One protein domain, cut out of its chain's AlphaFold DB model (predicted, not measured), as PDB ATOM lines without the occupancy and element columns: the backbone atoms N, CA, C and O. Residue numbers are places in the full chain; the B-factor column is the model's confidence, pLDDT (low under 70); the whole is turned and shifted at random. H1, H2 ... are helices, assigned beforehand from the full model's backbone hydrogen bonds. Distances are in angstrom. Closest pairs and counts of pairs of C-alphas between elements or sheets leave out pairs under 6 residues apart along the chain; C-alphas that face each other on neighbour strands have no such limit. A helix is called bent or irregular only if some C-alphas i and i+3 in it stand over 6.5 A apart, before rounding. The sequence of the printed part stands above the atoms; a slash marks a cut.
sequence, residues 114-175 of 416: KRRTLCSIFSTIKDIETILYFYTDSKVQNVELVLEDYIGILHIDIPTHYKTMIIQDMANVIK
ATOM      1  N   LYS A 114     142.449 186.615 150.223       95.31
ATOM      2  CA  LYS A 114     143.288 187.148 151.304       95.31
ATOM      3  C   LYS A 114     143.492 186.099 152.385       95.31
ATOM      4  O   LYS A 114     142.662 185.215 152.583       95.31
ATOM      5  N   ARG A 115     144.543 186.264 153.196       96.38
ATOM      6  CA  ARG A 115     144.823 185.381 154.345       96.38
ATOM      7  C   ARG A 115     143.612 185.196 155.266       96.38
ATOM      8  O   ARG A 115     143.380 184.103 155.754       96.38
ATOM      9  N   ARG A 116     142.799 186.244 155.462       94.00
ATOM     10  CA  ARG A 116     141.582 186.200 156.299       94.00
ATOM     11  C   ARG A 116     140.490 185.243 155.808       94.00
ATOM     12  O   ARG A 116     139.627 184.883 156.607       94.00
ATOM     13  N   THR A 117     140.509 184.889 154.524       95.56
ATOM     14  CA  THR A 117     139.628 183.887 153.916       95.56
ATOM     15  C   THR A 117     140.119 182.487 154.283       95.56
ATOM     16  O   THR A 117     139.351 181.671 154.782       95.56
ATOM     17  N   LEU A 118     141.426 182.246 154.136       97.06
ATOM     18  CA  LEU A 118     142.052 180.937 154.341       97.06
ATOM     19  C   LEU A 118     142.319 180.583 155.812       97.06
ATOM     20  O   LEU A 118     142.194 179.425 156.197       97.06
ATOM     21  N   CYS A 119     142.642 181.552 156.673       95.50
ATOM     22  CA  CYS A 119     143.027 181.272 158.063       95.50
ATOM     23  C   CYS A 119     141.918 180.568 158.863       95.50
ATOM     24  O   CYS A 119     142.179 179.744 159.741       95.50
ATOM     25  N   SER A 120     140.654 180.870 158.548       92.81
ATOM     26  CA  SER A 120     139.507 180.226 159.196       92.81
ATOM     27  C   SER A 120     139.319 178.789 158.702       92.81
ATOM     28  O   SER A 120     138.962 177.921 159.494       92.81
ATOM     29  N   ILE A 121     139.650 178.518 157.436       96.56
ATOM     30  CA  ILE A 121     139.681 177.162 156.879       96.56
ATOM     31  C   ILE A 121     140.749 176.329 157.596       96.56
ATOM     32  O   ILE A 121     140.408 175.300 158.173       96.56
ATOM     33  N   PHE A 122     142.000 176.804 157.657       96.50
ATOM     34  CA  PHE A 122     143.105 176.062 158.289       96.50
ATOM     35  C   PHE A 122     142.893 175.781 159.780       96.50
ATOM     36  O   PHE A 122     143.310 174.744 160.295       96.50
ATOM     37  N   SER A 123     142.228 176.688 160.496       92.50
ATOM     38  CA  SER A 123     141.923 176.476 161.914       92.50
ATOM     39  C   SER A 123     140.765 175.498 162.141       92.50
ATOM     40  O   SER A 123     140.796 174.759 163.130       92.50
ATOM     41  N   THR A 124     139.792 175.433 161.226       93.69
ATOM     42  CA  THR A 124     138.514 174.729 161.445       93.69
ATOM     43  C   THR A 124     138.439 173.374 160.749       93.69
ATOM     44  O   THR A 124     138.101 172.381 161.389       93.69
ATOM     45  N   ILE A 125     138.768 173.313 159.458       94.56
ATOM     46  CA  ILE A 125     138.664 172.088 158.662       94.56
ATOM     47  C   ILE A 125     139.801 171.134 159.044       94.56
ATOM     48  O   ILE A 125     140.940 171.558 159.239       94.56
ATOM     49  N   LYS A 126     139.478 169.843 159.180       92.44
ATOM     50  CA  LYS A 126     140.437 168.772 159.516       92.44
ATOM     51  C   LYS A 126     140.559 167.695 158.442       92.44
ATOM     52  O   LYS A 126     141.352 166.774 158.606       92.44
ATOM     53  N   ASP A 127     139.804 167.830 157.357       94.25
ATOM     54  CA  ASP A 127     139.964 166.986 156.183       94.25
ATOM     55  C   ASP A 127     141.305 167.272 155.488       94.25
ATOM     56  O   ASP A 127     141.645 168.428 155.213       94.25
ATOM     57  N   ILE A 128     142.075 166.213 155.234       94.88
ATOM     58  CA  ILE A 128     143.450 166.304 154.732       94.88
ATOM     59  C   ILE A 128     143.464 166.846 153.304       94.88
ATOM     60  O   ILE A 128     144.229 167.766 153.010       94.88
ATOM     61  N   GLU A 129     142.629 166.296 152.421       95.31
ATOM     62  CA  GLU A 129     142.614 166.661 151.001       95.31
ATOM     63  C   GLU A 129     142.213 168.125 150.820       95.31
ATOM     64  O   GLU A 129     142.902 168.888 150.139       95.31
ATOM     65  N   THR A 130     141.168 168.548 151.530       96.12
ATOM     66  CA  THR A 130     140.698 169.931 151.556       96.12
ATOM     67  C   THR A 130     141.786 170.887 152.040       96.12
ATOM     68  O   THR A 130     142.041 171.923 151.424       96.12
ATOM     69  N   ILE A 131     142.470 170.563 153.139       96.75
ATOM     70  CA  ILE A 131     143.495 171.450 153.695       96.75
ATOM     71  C   ILE A 131     144.713 171.542 152.778       96.75
ATOM     72  O   ILE A 131     145.237 172.640 152.574       96.75
ATOM     73  N   LEU A 132     145.142 170.429 152.182       96.44
ATOM     74  CA  LEU A 132     146.238 170.424 151.216       96.44
ATOM     75  C   LEU A 132     145.875 171.185 149.937       96.44
ATOM     76  O   LEU A 132     146.739 171.884 149.398       96.44
ATOM     77  N   TYR A 133     144.614 171.125 149.492       97.38
ATOM     78  CA  TYR A 133     144.107 171.966 148.409       97.38
ATOM     79  C   TYR A 133     144.274 173.449 148.751       97.38
ATOM     80  O   TYR A 133     144.956 174.173 148.025       97.38
ATOM     81  N   PHE A 134     143.722 173.900 149.884       97.75
ATOM     82  CA  PHE A 134     143.764 175.317 150.256       97.75
ATOM     83  C   PHE A 134     145.176 175.808 150.572       97.75
ATOM     84  O   PHE A 134     145.499 176.950 150.256       97.75
ATOM     85  N   TYR A 135     146.034 174.966 151.151       97.38
ATOM     86  CA  TYR A 135     147.447 175.283 151.348       97.38
ATOM     87  C   TYR A 135     148.158 175.488 150.006       97.38
ATOM     88  O   TYR A 135     148.832 176.499 149.812       97.38
ATOM     89  N   THR A 136     147.981 174.559 149.065       96.38
ATOM     90  CA  THR A 136     148.616 174.633 147.743       96.38
ATOM     91  C   THR A 136     148.104 175.840 146.963       96.38
ATOM     92  O   THR A 136     148.899 176.606 146.416       96.38
ATOM     93  N   ASP A 137     146.789 176.069 146.963       97.06
ATOM     94  CA  ASP A 137     146.199 177.222 146.290       97.06
ATOM     95  C   ASP A 137     146.633 178.537 146.953       97.06
ATOM     96  O   ASP A 137     146.895 179.501 146.243       97.06
ATOM     97  N   SER A 138     146.855 178.576 148.275       97.12
ATOM     98  CA  SER A 138     147.424 179.760 148.937       97.12
ATOM     99  C   SER A 138     148.770 180.167 148.334       97.12
ATOM    100  O   SER A 138     149.047 181.362 148.228       97.12
ATOM    101  N   LYS A 139     149.601 179.200 147.920       95.38
ATOM    102  CA  LYS A 139     150.880 179.477 147.250       95.38
ATOM    103  C   LYS A 139     150.662 180.012 145.840       95.38
ATOM    104  O   LYS A 139     151.293 180.996 145.472       95.38
ATOM    105  N   VAL A 140     149.725 179.433 145.088       95.38
ATOM    106  CA  VAL A 140     149.349 179.911 143.743       95.38
ATOM    107  C   VAL A 140     148.819 181.348 143.790       95.38
ATOM    108  O   VAL A 140     149.155 182.161 142.933       95.38
ATOM    109  N   GLN A 141     148.034 181.681 144.816       94.94
ATOM    110  CA  GLN A 141     147.474 183.017 145.023       94.94
ATOM    111  C   GLN A 141     148.460 184.007 145.676       94.94
ATOM    112  O   GLN A 141     148.079 185.139 145.965       94.94
ATOM    113  N   ASN A 142     149.717 183.610 145.926       95.00
ATOM    114  CA  ASN A 142     150.725 184.409 146.638       95.00
ATOM    115  C   ASN A 142     150.239 184.942 148.001       95.00
ATOM    116  O   ASN A 142     150.560 186.060 148.408       95.00
ATOM    117  N   VAL A 143     149.454 184.139 148.723       96.06
ATOM    118  CA  VAL A 143     148.995 184.468 150.073       96.06
ATOM    119  C   VAL A 143     150.054 184.032 151.079       96.06
ATOM    120  O   VAL A 143     150.271 182.839 151.309       96.06
ATOM    121  N   GLU A 144     150.695 185.016 151.706       94.06
ATOM    122  CA  GLU A 144     151.647 184.787 152.790       94.06
ATOM    123  C   GLU A 144     150.919 184.301 154.053       94.06
ATOM    124  O   GLU A 144     150.018 184.965 154.583       94.06
ATOM    125  N   LEU A 145     151.300 183.109 154.514       96.88
ATOM    126  CA  LEU A 145     150.759 182.476 155.715       96.88
ATOM    127  C   LEU A 145     151.555 182.903 156.944       96.88
ATOM    128  O   LEU A 145     152.761 183.116 156.864       96.88
ATOM    129  N   VAL A 146     150.896 182.974 158.098       96.25
ATOM    130  CA  VAL A 146     151.580 183.202 159.379       96.25
ATOM    131  C   VAL A 146     151.709 181.914 160.179       96.25
ATOM    132  O   VAL A 146     151.129 180.886 159.834       96.25
ATOM    133  N   LEU A 147     152.459 181.980 161.281       95.69
ATOM    134  CA  LEU A 147     152.692 180.861 162.189       95.69
ATOM    135  C   LEU A 147     151.390 180.140 162.567       95.69
ATOM    136  O   LEU A 147     151.325 178.923 162.466       95.69
ATOM    137  N   GLU A 148     150.347 180.874 162.949       95.31
ATOM    138  CA  GLU A 148     149.050 180.308 163.335       95.31
ATOM    139  C   GLU A 148     148.402 179.474 162.222       95.31
ATOM    140  O   GLU A 148     147.776 178.455 162.514       95.31
ATOM    141  N   ASP A 149     148.574 179.873 160.959       96.94
ATOM    142  CA  ASP A 149     148.024 179.156 159.808       96.94
ATOM    143  C   ASP A 149     148.754 177.812 159.631       96.94
ATOM    144  O   ASP A 149     148.114 176.764 159.542       96.94
ATOM    145  N   TYR A 150     150.094 177.824 159.678       96.44
ATOM    146  CA  TYR A 150     150.912 176.606 159.629       96.44
ATOM    147  C   TYR A 150     150.609 175.665 160.788       96.44
ATOM    148  O   TYR A 150     150.466 174.461 160.589       96.44
ATOM    149  N   ILE A 151     150.482 176.212 161.996       94.38
ATOM    150  CA  ILE A 151     150.113 175.441 163.174       94.38
ATOM    151  C   ILE A 151     148.740 174.795 162.962       94.38
ATOM    152  O   ILE A 151     148.606 173.601 163.212       94.38
ATOM    153  N   GLY A 152     147.743 175.522 162.447       93.62
ATOM    154  CA  GLY A 152     146.422 174.967 162.125       93.62
ATOM    155  C   GLY A 152     146.483 173.760 161.182       93.62
ATOM    156  O   GLY A 152     145.821 172.754 161.441       93.62
ATOM    157  N   ILE A 153     147.337 173.833 160.157       95.06
ATOM    158  CA  ILE A 153     147.573 172.751 159.189       95.06
ATOM    159  C   ILE A 153     148.295 171.562 159.843       95.06
ATOM    160  O   ILE A 153     147.875 170.419 159.686       95.06
ATOM    161  N   LEU A 154     149.369 171.816 160.598       91.56
ATOM    162  CA  LEU A 154     150.209 170.776 161.206       91.56
ATOM    163  C   LEU A 154     149.513 169.993 162.329       91.56
ATOM    164  O   LEU A 154     149.977 168.915 162.683       91.56
ATOM    165  N   HIS A 155     148.402 170.498 162.875       87.94
ATOM    166  CA  HIS A 155     147.568 169.745 163.819       87.94
ATOM    167  C   HIS A 155     146.828 168.562 163.177       87.94
ATOM    168  O   HIS A 155     146.285 167.727 163.897       87.94
ATOM    169  N   ILE A 156     146.757 168.503 161.848       89.44
ATOM    170  CA  ILE A 156     146.125 167.405 161.120       89.44
ATOM    171  C   ILE A 156     147.179 166.330 160.860       89.44
ATOM    172  O   ILE A 156     148.334 166.639 160.554       89.44
ATOM    173  N   ASP A 157     146.786 165.059 160.944       88.81
ATOM    174  CA  ASP A 157     147.691 163.952 160.647       88.81
ATOM    175  C   ASP A 157     147.913 163.779 159.137       88.81
ATOM    176  O   ASP A 157     147.413 162.863 158.492       88.81
ATOM    177  N   ILE A 158     148.657 164.715 158.551       89.81
ATOM    178  CA  ILE A 158     149.014 164.686 157.136       89.81
ATOM    179  C   ILE A 158     150.229 163.764 156.893       89.81
ATOM    180  O   ILE A 158     151.104 163.636 157.762       89.81
ATOM    181  N   PRO A 159     150.353 163.153 155.701       90.50
ATOM    182  CA  PRO A 159     151.505 162.320 155.361       90.50
ATOM    183  C   PRO A 159     152.853 163.046 155.504       90.50
ATOM    184  O   PRO A 159     152.977 164.243 155.239       90.50
ATOM    185  N   THR A 160     153.905 162.302 155.863       87.56
ATOM    186  CA  THR A 160     155.235 162.842 156.213       87.56
ATOM    187  C   THR A 160     155.856 163.748 155.145       87.56
ATOM    188  O   THR A 160     156.510 164.739 155.475       87.56
ATOM    189  N   HIS A 161     155.652 163.445 153.861       88.19
ATOM    190  CA  HIS A 161     156.193 164.260 152.771       88.19
ATOM    191  C   HIS A 161     155.519 165.641 152.695       88.19
ATOM    192  O   HIS A 161     156.216 166.642 152.529       88.19
ATOM    193  N   TYR A 162     154.203 165.727 152.927       91.62
ATOM    194  CA  TYR A 162     153.502 167.009 153.046       91.62
ATOM    195  C   TYR A 162     153.927 167.769 154.306       91.62
ATOM    196  O   TYR A 162     154.221 168.959 154.203       91.62
ATOM    197  N   LYS A 163     154.067 167.092 155.464       90.25
ATOM    198  CA  LYS A 163     154.613 167.716 156.694       90.25
ATOM    199  C   LYS A 163     155.963 168.377 156.413       90.25
ATOM    200  O   LYS A 163     156.179 169.527 156.775       90.25
ATOM    201  N   THR A 164     156.849 167.666 155.719       88.94
ATOM    202  CA  THR A 164     158.186 168.160 155.366       88.94
ATOM    203  C   THR A 164     158.129 169.406 154.479       88.94
ATOM    204  O   THR A 164     158.816 170.386 154.759       88.94
ATOM    205  N   MET A 165     157.283 169.398 153.444       92.19
ATOM    206  CA  MET A 165     157.089 170.550 152.558       92.19
ATOM    207  C   MET A 165     156.544 171.772 153.314       92.19
ATOM    208  O   MET A 165     157.032 172.883 153.128       92.19
ATOM    209  N   ILE A 166     155.567 171.567 154.200       94.31
ATOM    210  CA  ILE A 166     154.964 172.636 155.006       94.31
ATOM    211  C   ILE A 166     155.975 173.213 156.002       94.31
ATOM    212  O   ILE A 166     156.043 174.426 156.167       94.31
ATOM    213  N   ILE A 167     156.803 172.378 156.634       92.44
ATOM    214  CA  ILE A 167     157.861 172.837 157.547       92.44
ATOM    215  C   ILE A 167     158.944 173.632 156.811       92.44
ATOM    216  O   ILE A 167     159.420 174.640 157.334       92.44
ATOM    217  N   GLN A 168     159.329 173.213 155.602       93.31
ATOM    218  CA  GLN A 168     160.257 173.977 154.763       93.31
ATOM    219  C   GLN A 168     159.705 175.368 154.440       93.31
ATOM    220  O   GLN A 168     160.408 176.364 154.601       93.31
ATOM    221  N   ASP A 169     158.448 175.434 154.005       95.06
ATOM    222  CA  ASP A 169     157.765 176.693 153.718       95.06
ATOM    223  C   ASP A 169     157.658 177.568 154.976       95.06
ATOM    224  O   ASP A 169     158.058 178.732 154.981       95.06
ATOM    225  N   MET A 170     157.265 176.973 156.102       95.00
ATOM    226  CA  MET A 170     157.211 177.643 157.396       95.00
ATOM    227  C   MET A 170     158.569 178.230 157.811       95.00
ATOM    228  O   MET A 170     158.622 179.391 158.202       95.00
ATOM    229  N   ALA A 171     159.684 177.504 157.672       93.56
ATOM    230  CA  ALA A 171     161.026 178.037 157.956       93.56
ATOM    231  C   ALA A 171     161.446 179.156 156.975       93.56
ATOM    232  O   ALA A 171     162.219 180.070 157.303       93.56
ATOM    233  N   ASN A 172     160.919 179.117 155.750       92.12
ATOM    234  CA  ASN A 172     161.146 180.147 154.747       92.12
ATOM    235  C   ASN A 172     160.340 181.423 154.995       92.12
ATOM    236  O   ASN A 172     160.832 182.488 154.633       92.12
ATOM    237  N   VAL A 173     159.185 181.343 155.650       93.50
ATOM    238  CA  VAL A 173     158.335 182.508 155.938       93.50
ATOM    239  C   VAL A 173     158.568 183.055 157.351       93.50
ATOM    240  O   VAL A 173     158.721 184.258 157.542       93.50
ATOM    241  N   ILE A 174     158.684 182.189 158.358       94.62
ATOM    242  CA  ILE A 174     158.814 182.594 159.762       94.62
ATOM    243  C   ILE A 174     160.279 182.910 160.093       94.62
ATOM    244  O   ILE A 174     161.111 182.027 160.301       94.62
ATOM    245  N   LYS A 175     160.604 184.208 160.142       91.69
ATOM    246  CA  LYS A 175     161.965 184.728 160.396       91.69
ATOM    247  C   LYS A 175     162.240 185.136 161.844       91.69
ATOM    248  O   LYS A 175     163.276 185.735 162.119       91.69
TER     249      LYS A 175
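This is residues 114 to 175 of the 416 residues of the protein "PRORP domain-containing protein" of viral metagenome (UniProt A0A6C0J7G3). Two helical hairpins, H1 with H2 and H3 with H4, sit together in a small rounded body, with H3 packed on H1 where the two hairpins meet. Each helix runs back against the one before it, and H1 and H4 lie at opposite ends of the body, with H3 between them. The printed part has 62 residues with four named helices, H1, H2, H3 and H4 in that order, and no named strand. The class is all helix, with 45 of the 62 printed residues in helices. The whole is compact, with a radius of gyration of the C-alphas of 10.4 A and spans of 24 by 23 by 19 A.

H1, residues 115 to 124, touches H2, residues 128 to 140, and the two form a helical hairpin. They run opposite ways at a shallow tilt of 16 degrees, and their closest C-alphas, those of Phe 122 and Ile 131, are 6.5 A apart. H1 also touches H3, residues 147 to 154, and their closest C-alphas, those of Ser 123 and Gly 152, are 4.8 A apart. H1 and H3 run the same way at a steep tilt of 41 degrees. H2 and H3 are close but not clearly touching: their closest C-alphas, those of Ile 131 and Ile 153, are 7.0 A apart. They run opposite ways at a steep tilt of 39 degrees. H3 touches H4, residues 160 to 173, as a second helical hairpin, opposite ways at a shallow tilt of 5 degrees. The closest C-alphas of H3 and H4, those of Tyr 150 and Met 170, are 6.8 A apart. H2 and H4 are near each other, with 5 pairs of C-alphas within 10 A, while H1 and H4 are apart. In H2, H3 and H4 every O i to N i+4 pair is within hydrogen-bond range; in H1 4 of 6 are.

H1 begins at C-alpha 115, at (144.823, 185.381, 154.345), and is 14.3 A long from first to last C-alpha. It is neither bent nor irregular, but only just: C-alphas 117 and 120 are 6.4 A apart. H2 is 18.5 A long, from Ile 128 to Val 140. H3, from C-alpha 147 at (152.692, 180.861, 162.189) to Leu 154, measures 10.4 A. H4, the longest helix with 14 residues, measures 19.9 A and ends at C-alpha 173, at (158.335, 182.508, 155.938).

The two C-alphas farthest apart, those of Asp 127 and Lys 175, are 28.6 A apart. The links from H1 to H2 and from H3 to H4 are tight, with 3 and 5 residues; the link from H2 to H3, with 6 residues, is short. The printed part has no cut. The mean pLDDT of the printed part is 94.1, and no printed residue is under 70.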